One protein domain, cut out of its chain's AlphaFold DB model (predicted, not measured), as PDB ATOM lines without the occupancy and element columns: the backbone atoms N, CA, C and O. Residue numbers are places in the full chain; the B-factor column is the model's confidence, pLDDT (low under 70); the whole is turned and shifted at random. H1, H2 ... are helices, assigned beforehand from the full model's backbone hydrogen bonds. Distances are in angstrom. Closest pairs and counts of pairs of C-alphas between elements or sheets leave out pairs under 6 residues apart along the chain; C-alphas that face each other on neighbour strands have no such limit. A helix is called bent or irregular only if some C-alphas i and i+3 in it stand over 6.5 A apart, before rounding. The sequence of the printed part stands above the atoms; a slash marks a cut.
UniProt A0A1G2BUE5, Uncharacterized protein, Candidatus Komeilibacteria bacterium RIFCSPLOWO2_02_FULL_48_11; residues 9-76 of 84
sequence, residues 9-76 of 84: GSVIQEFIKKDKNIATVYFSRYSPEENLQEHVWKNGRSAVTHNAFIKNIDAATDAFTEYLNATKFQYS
ATOM      1  N   GLY A   9     163.142 145.628  95.944       72.50
ATOM      2  CA  GLY A   9     163.805 146.870  96.330       72.50
ATOM      3  C   GLY A   9     164.815 147.425  95.313       72.50
ATOM      4  O   GLY A   9     164.863 148.639  95.146       72.50
ATOM      5  N   SER A  10     165.603 146.606  94.606       82.25
ATOM      6  CA  SER A  10     166.629 147.098  93.667       82.25
ATOM      7  C   SER A  10     166.018 147.760  92.432       82.25
ATOM      8  O   SER A  10     166.479 148.823  92.029       82.25
ATOM      9  N   VAL A  11     164.930 147.196  91.895       91.00
ATOM     10  CA  VAL A  11     164.204 147.755  90.740       91.00
ATOM     11  C   VAL A  11     163.593 149.116  91.081       91.00
ATOM     12  O   VAL A  11     163.703 150.068  90.309       91.00
ATOM     13  N   ILE A  12     162.996 149.244  92.270       88.62
ATOM     14  CA  ILE A  12     162.411 150.510  92.737       88.62
ATOM     15  C   ILE A  12     163.501 151.572  92.926       88.62
ATOM     16  O   ILE A  12     163.331 152.721  92.526       88.62
ATOM     17  N   GLN A  13     164.646 151.194  93.499       88.56
ATOM     18  CA  GLN A  13     165.776 152.106  93.690       88.56
ATOM     19  C   GLN A  13     166.349 152.599  92.355       88.56
ATOM     20  O   GLN A  13     166.696 153.772  92.233       88.56
ATOM     21  N   GLU A  14     166.440 151.730  91.348       91.31
ATOM     22  CA  GLU A  14     166.850 152.112  89.992       91.31
ATOM     23  C   GLU A  14     165.859 153.083  89.349       91.31
ATOM     24  O   GLU A  14     166.277 154.091  88.771       91.31
ATOM     25  N   PHE A  15     164.558 152.826  89.501       92.38
ATOM     26  CA  PHE A  15     163.513 153.723  89.015       92.38
ATOM     27  C   PHE A  15     163.620 155.114  89.653       92.38
ATOM     28  O   PHE A  15     163.722 156.107  88.932       92.38
ATOM     29  N   ILE A  16     163.688 155.188  90.987       91.31
ATOM     30  CA  ILE A  16     163.796 156.457  91.725       91.31
ATOM     31  C   ILE A  16     165.051 157.232  91.300       91.31
ATOM     32  O   ILE A  16     164.983 158.434  91.050       91.31
ATOM     33  N   LYS A  17     166.195 156.550  91.149       89.50
ATOM     34  CA  LYS A  17     167.446 157.179  90.683       89.50
ATOM     35  C   LYS A  17     167.331 157.746  89.266       89.50
ATOM     36  O   LYS A  17     167.984 158.743  88.959       89.50
ATOM     37  N   LYS A  18     166.547 157.106  88.394       93.50
ATOM     38  CA  LYS A  18     166.375 157.517  86.995       93.50
ATOM     39  C   LYS A  18     165.394 158.676  86.835       93.50
ATOM     40  O   LYS A  18     165.608 159.509  85.957       93.50
ATOM     41  N   ASP A  19     164.338 158.710  87.642       90.56
ATOM     42  CA  ASP A  19     163.205 159.622  87.473       90.56
ATOM     43  C   ASP A  19     163.575 161.114  87.614       90.56
ATOM     44  O   ASP A  19     162.939 161.957  86.991       90.56
ATOM     45  N   LYS A  20     164.650 161.461  88.341       91.75
ATOM     46  CA  LYS A  20     165.158 162.837  88.581       91.75
ATOM     47  C   LYS A  20     164.156 163.843  89.183       91.75
ATOM     48  O   LYS A  20     164.602 164.905  89.609       91.75
ATOM     49  N   ASN A  21     162.864 163.526  89.260       95.00
ATOM     50  CA  ASN A  21     161.818 164.357  89.862       95.00
ATOM     51  C   ASN A  21     161.418 163.866  91.263       95.00
ATOM     52  O   ASN A  21     160.764 164.592  92.007       95.00
ATOM     53  N   ILE A  22     161.834 162.658  91.648       92.69
ATOM     54  CA  ILE A  22     161.659 162.119  92.998       92.69
ATOM     55  C   ILE A  22     162.887 162.435  93.860       92.69
ATOM     56  O   ILE A  22     164.015 162.071  93.529       92.69
ATOM     57  N   ALA A  23     162.649 163.059  95.015       90.19
ATOM     58  CA  ALA A  23     163.641 163.229  96.069       90.19
ATOM     59  C   ALA A  23     163.392 162.219  97.198       90.19
ATOM     60  O   ALA A  23     162.306 162.171  97.775       90.19
ATOM     61  N   THR A  24     164.411 161.430  97.538       88.38
ATOM     62  CA  THR A  24     164.348 160.503  98.674       88.38
ATOM     63  C   THR A  24     164.786 161.210  99.950       88.38
ATOM     64  O   THR A  24     165.933 161.640 100.061       88.38
ATOM     65  N   VAL A  25     163.890 161.276 100.935       85.94
ATOM     66  CA  VAL A  25     164.191 161.735 102.297       85.94
ATOM     67  C   VAL A  25     164.368 160.514 103.193       85.94
ATOM     68  O   VAL A  25     163.544 159.602 103.179       85.94
ATOM     69  N   TYR A  26     165.457 160.484 103.959       85.81
ATOM     70  CA  TYR A  26     165.764 159.387 104.873       85.81
ATOM     71  C   TYR A  26     165.432 159.787 106.307       85.81
ATOM     72  O   TYR A  26     165.846 160.847 106.768       85.81
ATOM     73  N   PHE A  27     164.740 158.899 107.014       82.94
ATOM     74  CA  PHE A  27     164.466 159.031 108.442       82.94
ATOM     75  C   PHE A  27     165.383 158.117 109.256       82.94
ATOM     76  O   PHE A  27     165.877 157.096 108.761       82.94
ATOM     77  N   SER A  28     165.596 158.472 110.523       86.31
ATOM     78  CA  SER A  28     166.293 157.614 111.481       86.31
ATOM     79  C   SER A  28     165.572 156.274 111.642       86.31
ATOM     80  O   SER A  28     164.350 156.164 111.515       86.31
ATOM     81  N   ARG A  29     166.336 155.214 111.921       87.94
ATOM     82  CA  ARG A  29     165.738 153.905 112.215       87.94
ATOM     83  C   ARG A  29     164.923 154.002 113.499       87.94
ATOM     84  O   ARG A  29     165.361 154.647 114.441       87.94
ATOM     85  N   TYR A  30     163.805 153.279 113.540       85.06
ATOM     86  CA  TYR A  30     162.890 153.258 114.685       85.06
ATOM     87  C   TYR A  30     162.286 154.625 115.031       85.06
ATOM     88  O   TYR A  30     161.891 154.818 116.175       85.06
ATOM     89  N   SER A  31     162.156 155.518 114.042       86.00
ATOM     90  CA  SER A  31     161.486 156.815 114.186       86.00
ATOM     91  C   SER A  31     160.136 156.872 113.456       86.00
ATOM     92  O   SER A  31     159.990 157.613 112.479       86.00
ATOM     93  N   PRO A  32     159.129 156.061 113.846       83.44
ATOM     94  CA  PRO A  32     157.800 156.117 113.236       83.44
ATOM     95  C   PRO A  32     157.108 157.472 113.440       83.44
ATOM     96  O   PRO A  32     156.235 157.825 112.657       83.44
ATOM     97  N   GLU A  33     157.493 158.229 114.466       82.44
ATOM     98  CA  GLU A  33     157.033 159.591 114.737       82.44
ATOM     99  C   GLU A  33     157.449 160.605 113.665       82.44
ATOM    100  O   GLU A  33     156.780 161.616 113.495       82.44
ATOM    101  N   GLU A  34     158.495 160.327 112.892       83.38
ATOM    102  CA  GLU A  34     158.881 161.184 111.770       83.38
ATOM    103  C   GLU A  34     158.151 160.773 110.475       83.38
ATOM    104  O   GLU A  34     158.075 161.550 109.523       83.38
ATOM    105  N   ASN A  35     157.547 159.576 110.431       85.44
ATOM    106  CA  ASN A  35     156.842 159.065 109.258       85.44
ATOM    107  C   ASN A  35     155.376 159.528 109.223       85.44
ATOM    108  O   ASN A  35     154.486 158.910 109.810       85.44
ATOM    109  N   LEU A  36     155.116 160.574 108.441       84.56
ATOM    110  CA  LEU A  36     153.780 161.110 108.162       84.56
ATOM    111  C   LEU A  36     152.722 160.051 107.833       84.56
ATOM    112  O   LEU A  36     151.600 160.114 108.339       84.56
ATOM    113  N   GLN A  37     153.068 159.075 106.995       88.56
ATOM    114  CA  GLN A  37     152.116 158.065 106.545       88.56
ATOM    115  C   GLN A  37     151.638 157.189 107.710       88.56
ATOM    116  O   GLN A  37     150.456 156.855 107.788       88.56
ATOM    117  N   GLU A  38     152.536 156.867 108.643       88.06
ATOM    118  CA  GLU A  38     152.217 156.069 109.829       88.06
ATOM    119  C   GLU A  38     151.245 156.815 110.756       88.06
ATOM    120  O   GLU A  38     150.332 156.209 111.316       88.06
ATOM    121  N   HIS A  39     151.386 158.138 110.885       88.62
ATOM    122  CA  HIS A  39     150.458 158.964 111.666       88.62
ATOM    123  C   HIS A  39     149.062 159.006 111.065       88.62
ATOM    124  O   HIS A  39     148.077 158.799 111.778       88.62
ATOM    125  N   VAL A  40     148.966 159.259 109.758       91.69
ATOM    126  CA  VAL A  40     147.681 159.266 109.042       91.69
ATOM    127  C   VAL A  40     146.998 157.907 109.193       91.69
ATOM    128  O   VAL A  40     145.819 157.838 109.549       91.69
ATOM    129  N   TRP A  41     147.758 156.822 109.018       91.12
ATOM    130  CA  TRP A  41     147.255 155.461 109.170       91.12
ATOM    131  C   TRP A  41     146.761 155.164 110.589       91.12
ATOM    132  O   TRP A  41     145.644 154.674 110.758       91.12
ATOM    133  N   LYS A  42     147.548 155.488 111.622       91.00
ATOM    134  CA  LYS A  42     147.154 155.282 113.026       91.00
ATOM    135  C   LYS A  42     145.873 156.030 113.373       91.00
ATOM    136  O   LYS A  42     144.989 155.445 114.003       91.00
ATOM    137  N   ASN A  43     145.760 157.286 112.948       92.19
ATOM    138  CA  ASN A  43     144.585 158.113 113.207       92.19
ATOM    139  C   ASN A  43     143.341 157.555 112.514       92.19
ATOM    140  O   ASN A  43     142.340 157.283 113.176       92.19
ATOM    141  N   GLY A  44     143.422 157.282 111.210       93.69
ATOM    142  CA  GLY A  44     142.280 156.741 110.476       93.69
ATOM    143  C   GLY A  44     141.883 155.341 110.945       93.69
ATOM    144  O   GLY A  44     140.697 155.069 111.129       93.69
ATOM    145  N   ARG A  45     142.849 154.465 111.254       93.25
ATOM    146  CA  ARG A  45     142.555 153.150 111.844       93.25
ATOM    147  C   ARG A  45     141.809 153.298 113.169       93.25
ATOM    148  O   ARG A  45     140.826 152.587 113.379       93.25
ATOM    149  N   SER A  46     142.277 154.198 114.036       94.19
ATOM    150  CA  SER A  46     141.684 154.455 115.354       94.19
ATOM    151  C   SER A  46     140.266 155.017 115.248       94.19
ATOM    152  O   SER A  46     139.405 154.640 116.035       94.19
ATOM    153  N   ALA A  47     140.013 155.873 114.257       93.56
ATOM    154  CA  ALA A  47     138.715 156.503 114.045       93.56
ATOM    155  C   ALA A  47     137.687 155.577 113.373       93.56
ATOM    156  O   ALA A  47     136.516 155.597 113.739       93.56
ATOM    157  N   VAL A  48     138.112 154.771 112.396       92.94
ATOM    158  CA  VAL A  48     137.179 154.083 111.482       92.94
ATOM    159  C   VAL A  48     137.051 152.593 111.775       92.94
ATOM    160  O   VAL A  48     135.980 152.012 111.634       92.94
ATOM    161  N   THR A  49     138.142 151.946 112.188       91.12
ATOM    162  CA  THR A  49     138.206 150.472 112.254       91.12
ATOM    163  C   THR A  49     138.539 149.925 113.639       91.12
ATOM    164  O   THR A  49     138.641 148.711 113.818       91.12
ATOM    165  N   HIS A  50     138.730 150.789 114.639       90.56
ATOM    166  CA  HIS A  50     139.136 150.353 115.970       90.56
ATOM    167  C   HIS A  50     138.048 149.501 116.628       90.56
ATOM    168  O   HIS A  50     136.931 149.962 116.841       90.56
ATOM    169  N   ASN A  51     138.382 148.242 116.933       86.00
ATOM    170  CA  ASN A  51     137.463 147.225 117.460       86.00
ATOM    171  C   ASN A  51     136.198 147.000 116.610       86.00
ATOM    172  O   ASN A  51     135.204 146.466 117.104       86.00
ATOM    173  N   ALA A  52     136.231 147.374 115.330       87.38
ATOM    174  CA  ALA A  52     135.120 147.165 114.419       87.38
ATOM    175  C   ALA A  52     135.190 145.765 113.794       87.38
ATOM    176  O   ALA A  52     136.236 145.331 113.308       87.38
ATOM    177  N   PHE A  53     134.056 145.065 113.752       92.00
ATOM    178  CA  PHE A  53     133.925 143.855 112.947       92.00
ATOM    179  C   PHE A  53     133.527 144.230 111.517       92.00
ATOM    180  O   PHE A  53     132.377 144.579 111.246       92.00
ATOM    181  N   ILE A  54     134.491 144.169 110.599       91.81
ATOM    182  CA  ILE A  54     134.306 144.577 109.204       91.81
ATOM    183  C   ILE A  54     133.634 143.439 108.429       91.81
ATOM    184  O   ILE A  54     134.270 142.448 108.080       91.81
ATOM    185  N   LYS A  55     132.333 143.584 108.161       93.81
ATOM    186  CA  LYS A  55     131.557 142.648 107.323       93.81
ATOM    187  C   LYS A  55     131.596 142.998 105.837       93.81
ATOM    188  O   LYS A  55     131.443 142.116 105.002       93.81
ATOM    189  N   ASN A  56     131.754 144.282 105.530       94.88
ATOM    190  CA  ASN A  56     131.825 144.818 104.180       94.88
ATOM    191  C   ASN A  56     133.068 145.708 104.093       94.88
ATOM    192  O   ASN A  56     133.158 146.707 104.808       94.88
ATOM    193  N   ILE A  57     134.024 145.303 103.258       94.56
ATOM    194  CA  ILE A  57     135.284 146.024 103.088       94.56
ATOM    195  C   ILE A  57     135.073 147.363 102.381       94.56
ATOM    196  O   ILE A  57     135.672 148.344 102.800       94.56
ATOM    197  N   ASP A  58     134.156 147.432 101.413       97.25
ATOM    198  CA  ASP A  58     133.893 148.648 100.640       97.25
ATOM    199  C   ASP A  58     133.352 149.751 101.552       97.25
ATOM    200  O   ASP A  58     133.866 150.863 101.564       97.25
ATOM    201  N   ALA A  59     132.409 149.407 102.433       94.81
ATOM    202  CA  ALA A  59     131.870 150.351 103.413       94.81
ATOM    203  C   ALA A  59     132.941 150.861 104.399       94.81
ATOM    204  O   ALA A  59     132.913 152.021 104.807       94.81
ATOM    205  N   ALA A  60     133.891 150.004 104.794       94.50
ATOM    206  CA  ALA A  60     135.002 150.418 105.648       94.50
ATOM    207  C   ALA A  60     135.993 151.320 104.895       94.50
ATOM    208  O   ALA A  60     136.529 152.263 105.479       94.50
ATOM    209  N   THR A  61     136.217 151.053 103.607       95.50
ATOM    210  CA  THR A  61     137.041 151.890 102.734       95.50
ATOM    211  C   THR A  61     136.404 153.259 102.519       95.50
ATOM    212  O   THR A  61     137.094 154.255 102.713       95.50
ATOM    213  N   ASP A  62     135.105 153.328 102.227       97.00
ATOM    214  CA  ASP A  62     134.383 154.592 102.043       97.00
ATOM    215  C   ASP A  62     134.452 155.464 103.303       97.00
ATOM    216  O   ASP A  62     134.813 156.639 103.228       97.00
ATOM    217  N   ALA A  63     134.209 154.873 104.479       95.25
ATOM    218  CA  ALA A  63     134.321 155.575 105.757       95.25
ATOM    219  C   ALA A  63     135.756 156.062 106.034       95.25
ATOM    220  O   ALA A  63     135.965 157.149 106.580       95.25
ATOM    221  N   PHE A  64     136.765 155.283 105.636       95.62
ATOM    222  CA  PHE A  64     138.162 155.695 105.738       95.62
ATOM    223  C   PHE A  64     138.479 156.857 104.794       95.62
ATOM    224  O   PHE A  64     139.105 157.830 105.212       95.62
ATOM    225  N   THR A  65     138.004 156.808 103.551       96.50
ATOM    226  CA  THR A  65     138.151 157.899 102.581       96.50
ATOM    227  C   THR A  65     137.455 159.175 103.052       96.50
ATOM    228  O   THR A  65     138.048 160.251 102.965       96.50
ATOM    229  N   GLU A  66     136.244 159.075 103.601       97.38
ATOM    230  CA  GLU A  66     135.530 160.214 104.186       97.38
ATOM    231  C   GLU A  66     136.335 160.847 105.330       97.38
ATOM    232  O   GLU A  66     136.557 162.062 105.334       97.38
ATOM    233  N   TYR A  67     136.861 160.025 106.243       96.12
ATOM    234  CA  TYR A  67     137.715 160.495 107.331       96.12
ATOM    235  C   TYR A  67     138.959 161.233 106.816       96.12
ATOM    236  O   TYR A  67     139.272 162.319 107.308       96.12
ATOM    237  N   LEU A  68     139.655 160.684 105.814       94.94
ATOM    238  CA  LEU A  68     140.838 161.321 105.228       94.94
ATOM    239  C   LEU A  68     140.512 162.675 104.584       94.94
ATOM    240  O   LEU A  68     141.282 163.620 104.741       94.94
ATOM    241  N   ASN A  69     139.376 162.783 103.895       95.69
ATOM    242  CA  ASN A  69     138.958 164.017 103.226       95.69
ATOM    243  C   ASN A  69     138.537 165.116 104.216       95.69
ATOM    244  O   ASN A  69     138.708 166.301 103.928       95.69
ATOM    245  N   ALA A  70     137.988 164.740 105.373       96.06
ATOM    246  CA  ALA A  70     137.510 165.681 106.385       96.06
ATOM    247  C   ALA A  70     138.577 166.078 107.423       96.06
ATOM    248  O   ALA A  70     138.425 167.091 108.111       96.06
ATOM    249  N   THR A  71     139.652 165.297 107.562       95.00
ATOM    250  CA  THR A  71     140.607 165.447 108.666       95.00
ATOM    251  C   THR A  71     141.846 166.237 108.261       95.00
ATOM    252  O   THR A  71     142.562 165.885 107.327       95.00
ATOM    253  N   LYS A  72     142.169 167.277 109.037       91.81
ATOM    254  CA  LYS A  72     143.494 167.908 109.013       91.81
ATOM    255  C   LYS A  72     144.396 167.220 110.033       91.81
ATOM    256  O   LYS A  72     144.119 167.263 111.229       91.81
ATOM    257  N   PHE A  73     145.478 166.607 109.566       87.44
ATOM    258  CA  PHE A  73     146.441 165.924 110.427       87.44
ATOM    259  C   PHE A  73     147.489 166.914 110.932       87.44
ATOM    260  O   PHE A  73     148.182 167.549 110.139       87.44
ATOM    261  N   GLN A  74     147.607 167.043 112.252       82.56
ATOM    262  CA  GLN A  74     148.707 167.790 112.854       82.56
ATOM    263  C   GLN A  74     150.002 166.993 112.704       82.56
ATOM    264  O   GLN A  74     150.024 165.784 112.939       82.56
ATOM    265  N   TYR A  75     151.076 167.678 112.327       75.19
ATOM    266  CA  TYR A  75     152.384 167.063 112.173       75.19
ATOM    267  C   TYR A  75     153.499 168.017 112.585       75.19
ATOM    268  O   TYR A  75     153.422 169.233 112.380       75.19
ATOM    269  N   SER A  76     154.543 167.428 113.159       72.25
ATOM    270  CA  SER A  76     155.797 168.087 113.485       72.25
ATOM    271  C   SER A  76     156.931 167.278 112.871       72.25
ATOM    272  O   SER A  76     156.969 166.064 113.048       72.25
TER     273      SER A  76
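AT A GLANCE: This is residues 9 to 76 of the 84 residues of an uncharacterized protein of Candidatus Komeilibacteria bacterium RIFCSPLOWO2_02_FULL_48_11 (UniProt A0A1G2BUE5). An open, elongated chain of three helices: H1 sits alone at one end, and at the other end H2 meets H3 with its last residues, 44 to 49, at a steep angle. The long link of residues 20 to 35 spans the space between H1 and the H2 and H3 pair, and after H3 the tail of residues 71 to 76 runs back toward the beginning of H2. The printed part has 68 residues with three named helices, in the order H1, H2, H3, and no named strand; the class is all helix. The whole is only just loose, close to extended, with a radius of gyration of the C-alphas of 16.2 A and spans of 42 by 27 by 22 A.

IN THESE COORDINATES: Find C-alpha 9 at (163.805, 146.870, 96.330); there H1 begins, and it holds residues 9 to 19, 15.5 A from first to last C-alpha. Pass along residues 20 to 35, which hold no named element, to C-alpha 36 at (153.780, 161.110, 108.162). From there H2 runs through residues 36 to 49, 19.3 A long. It is neither bent nor irregular, but only just: C-alphas 46 and 49 are 6.1 A apart. Next look for H3, residues 57 to 70, 20.1 A long, which ends at C-alpha 70 at (137.510, 165.681, 106.385).

HOW THE PARTS SIT: Begin with H1, which touches no helix: it is apart from H2 and apart from H3. Then compare H2 with H3, which touch, with 10 pairs of C-alphas within 8 A. H2 touches H3 with residues 44 to 49 alone, and the closest C-alphas are those of Val 48 and Phe 64, 6.0 A apart. Their lines stand at a steep tilt of 58 degrees, opposite ways, with 11.5 A from centre to centre. In the backbones of H1, H2 and H3, every O i to N i+4 pair is within hydrogen-bond range.

THE WHOLE: The two C-alphas farthest apart are those of Lys 20 and Phe 53, at 43.9 A, while the first and last printed C-alphas, of Gly 9 and Ser 76, are 28.4 A apart. Two stretches stand free: residues 17 to 23, of which 17 to 19 belong to H1, and residues 53 to 59, of which 57 to 59 belong to H3. The link from H1 to H2, 16 residues, is long; the link from H2 to H3, 7 residues, is short. The printed part has no cut. Its mean pLDDT is 90.0, and no printed residue of this model is under 70.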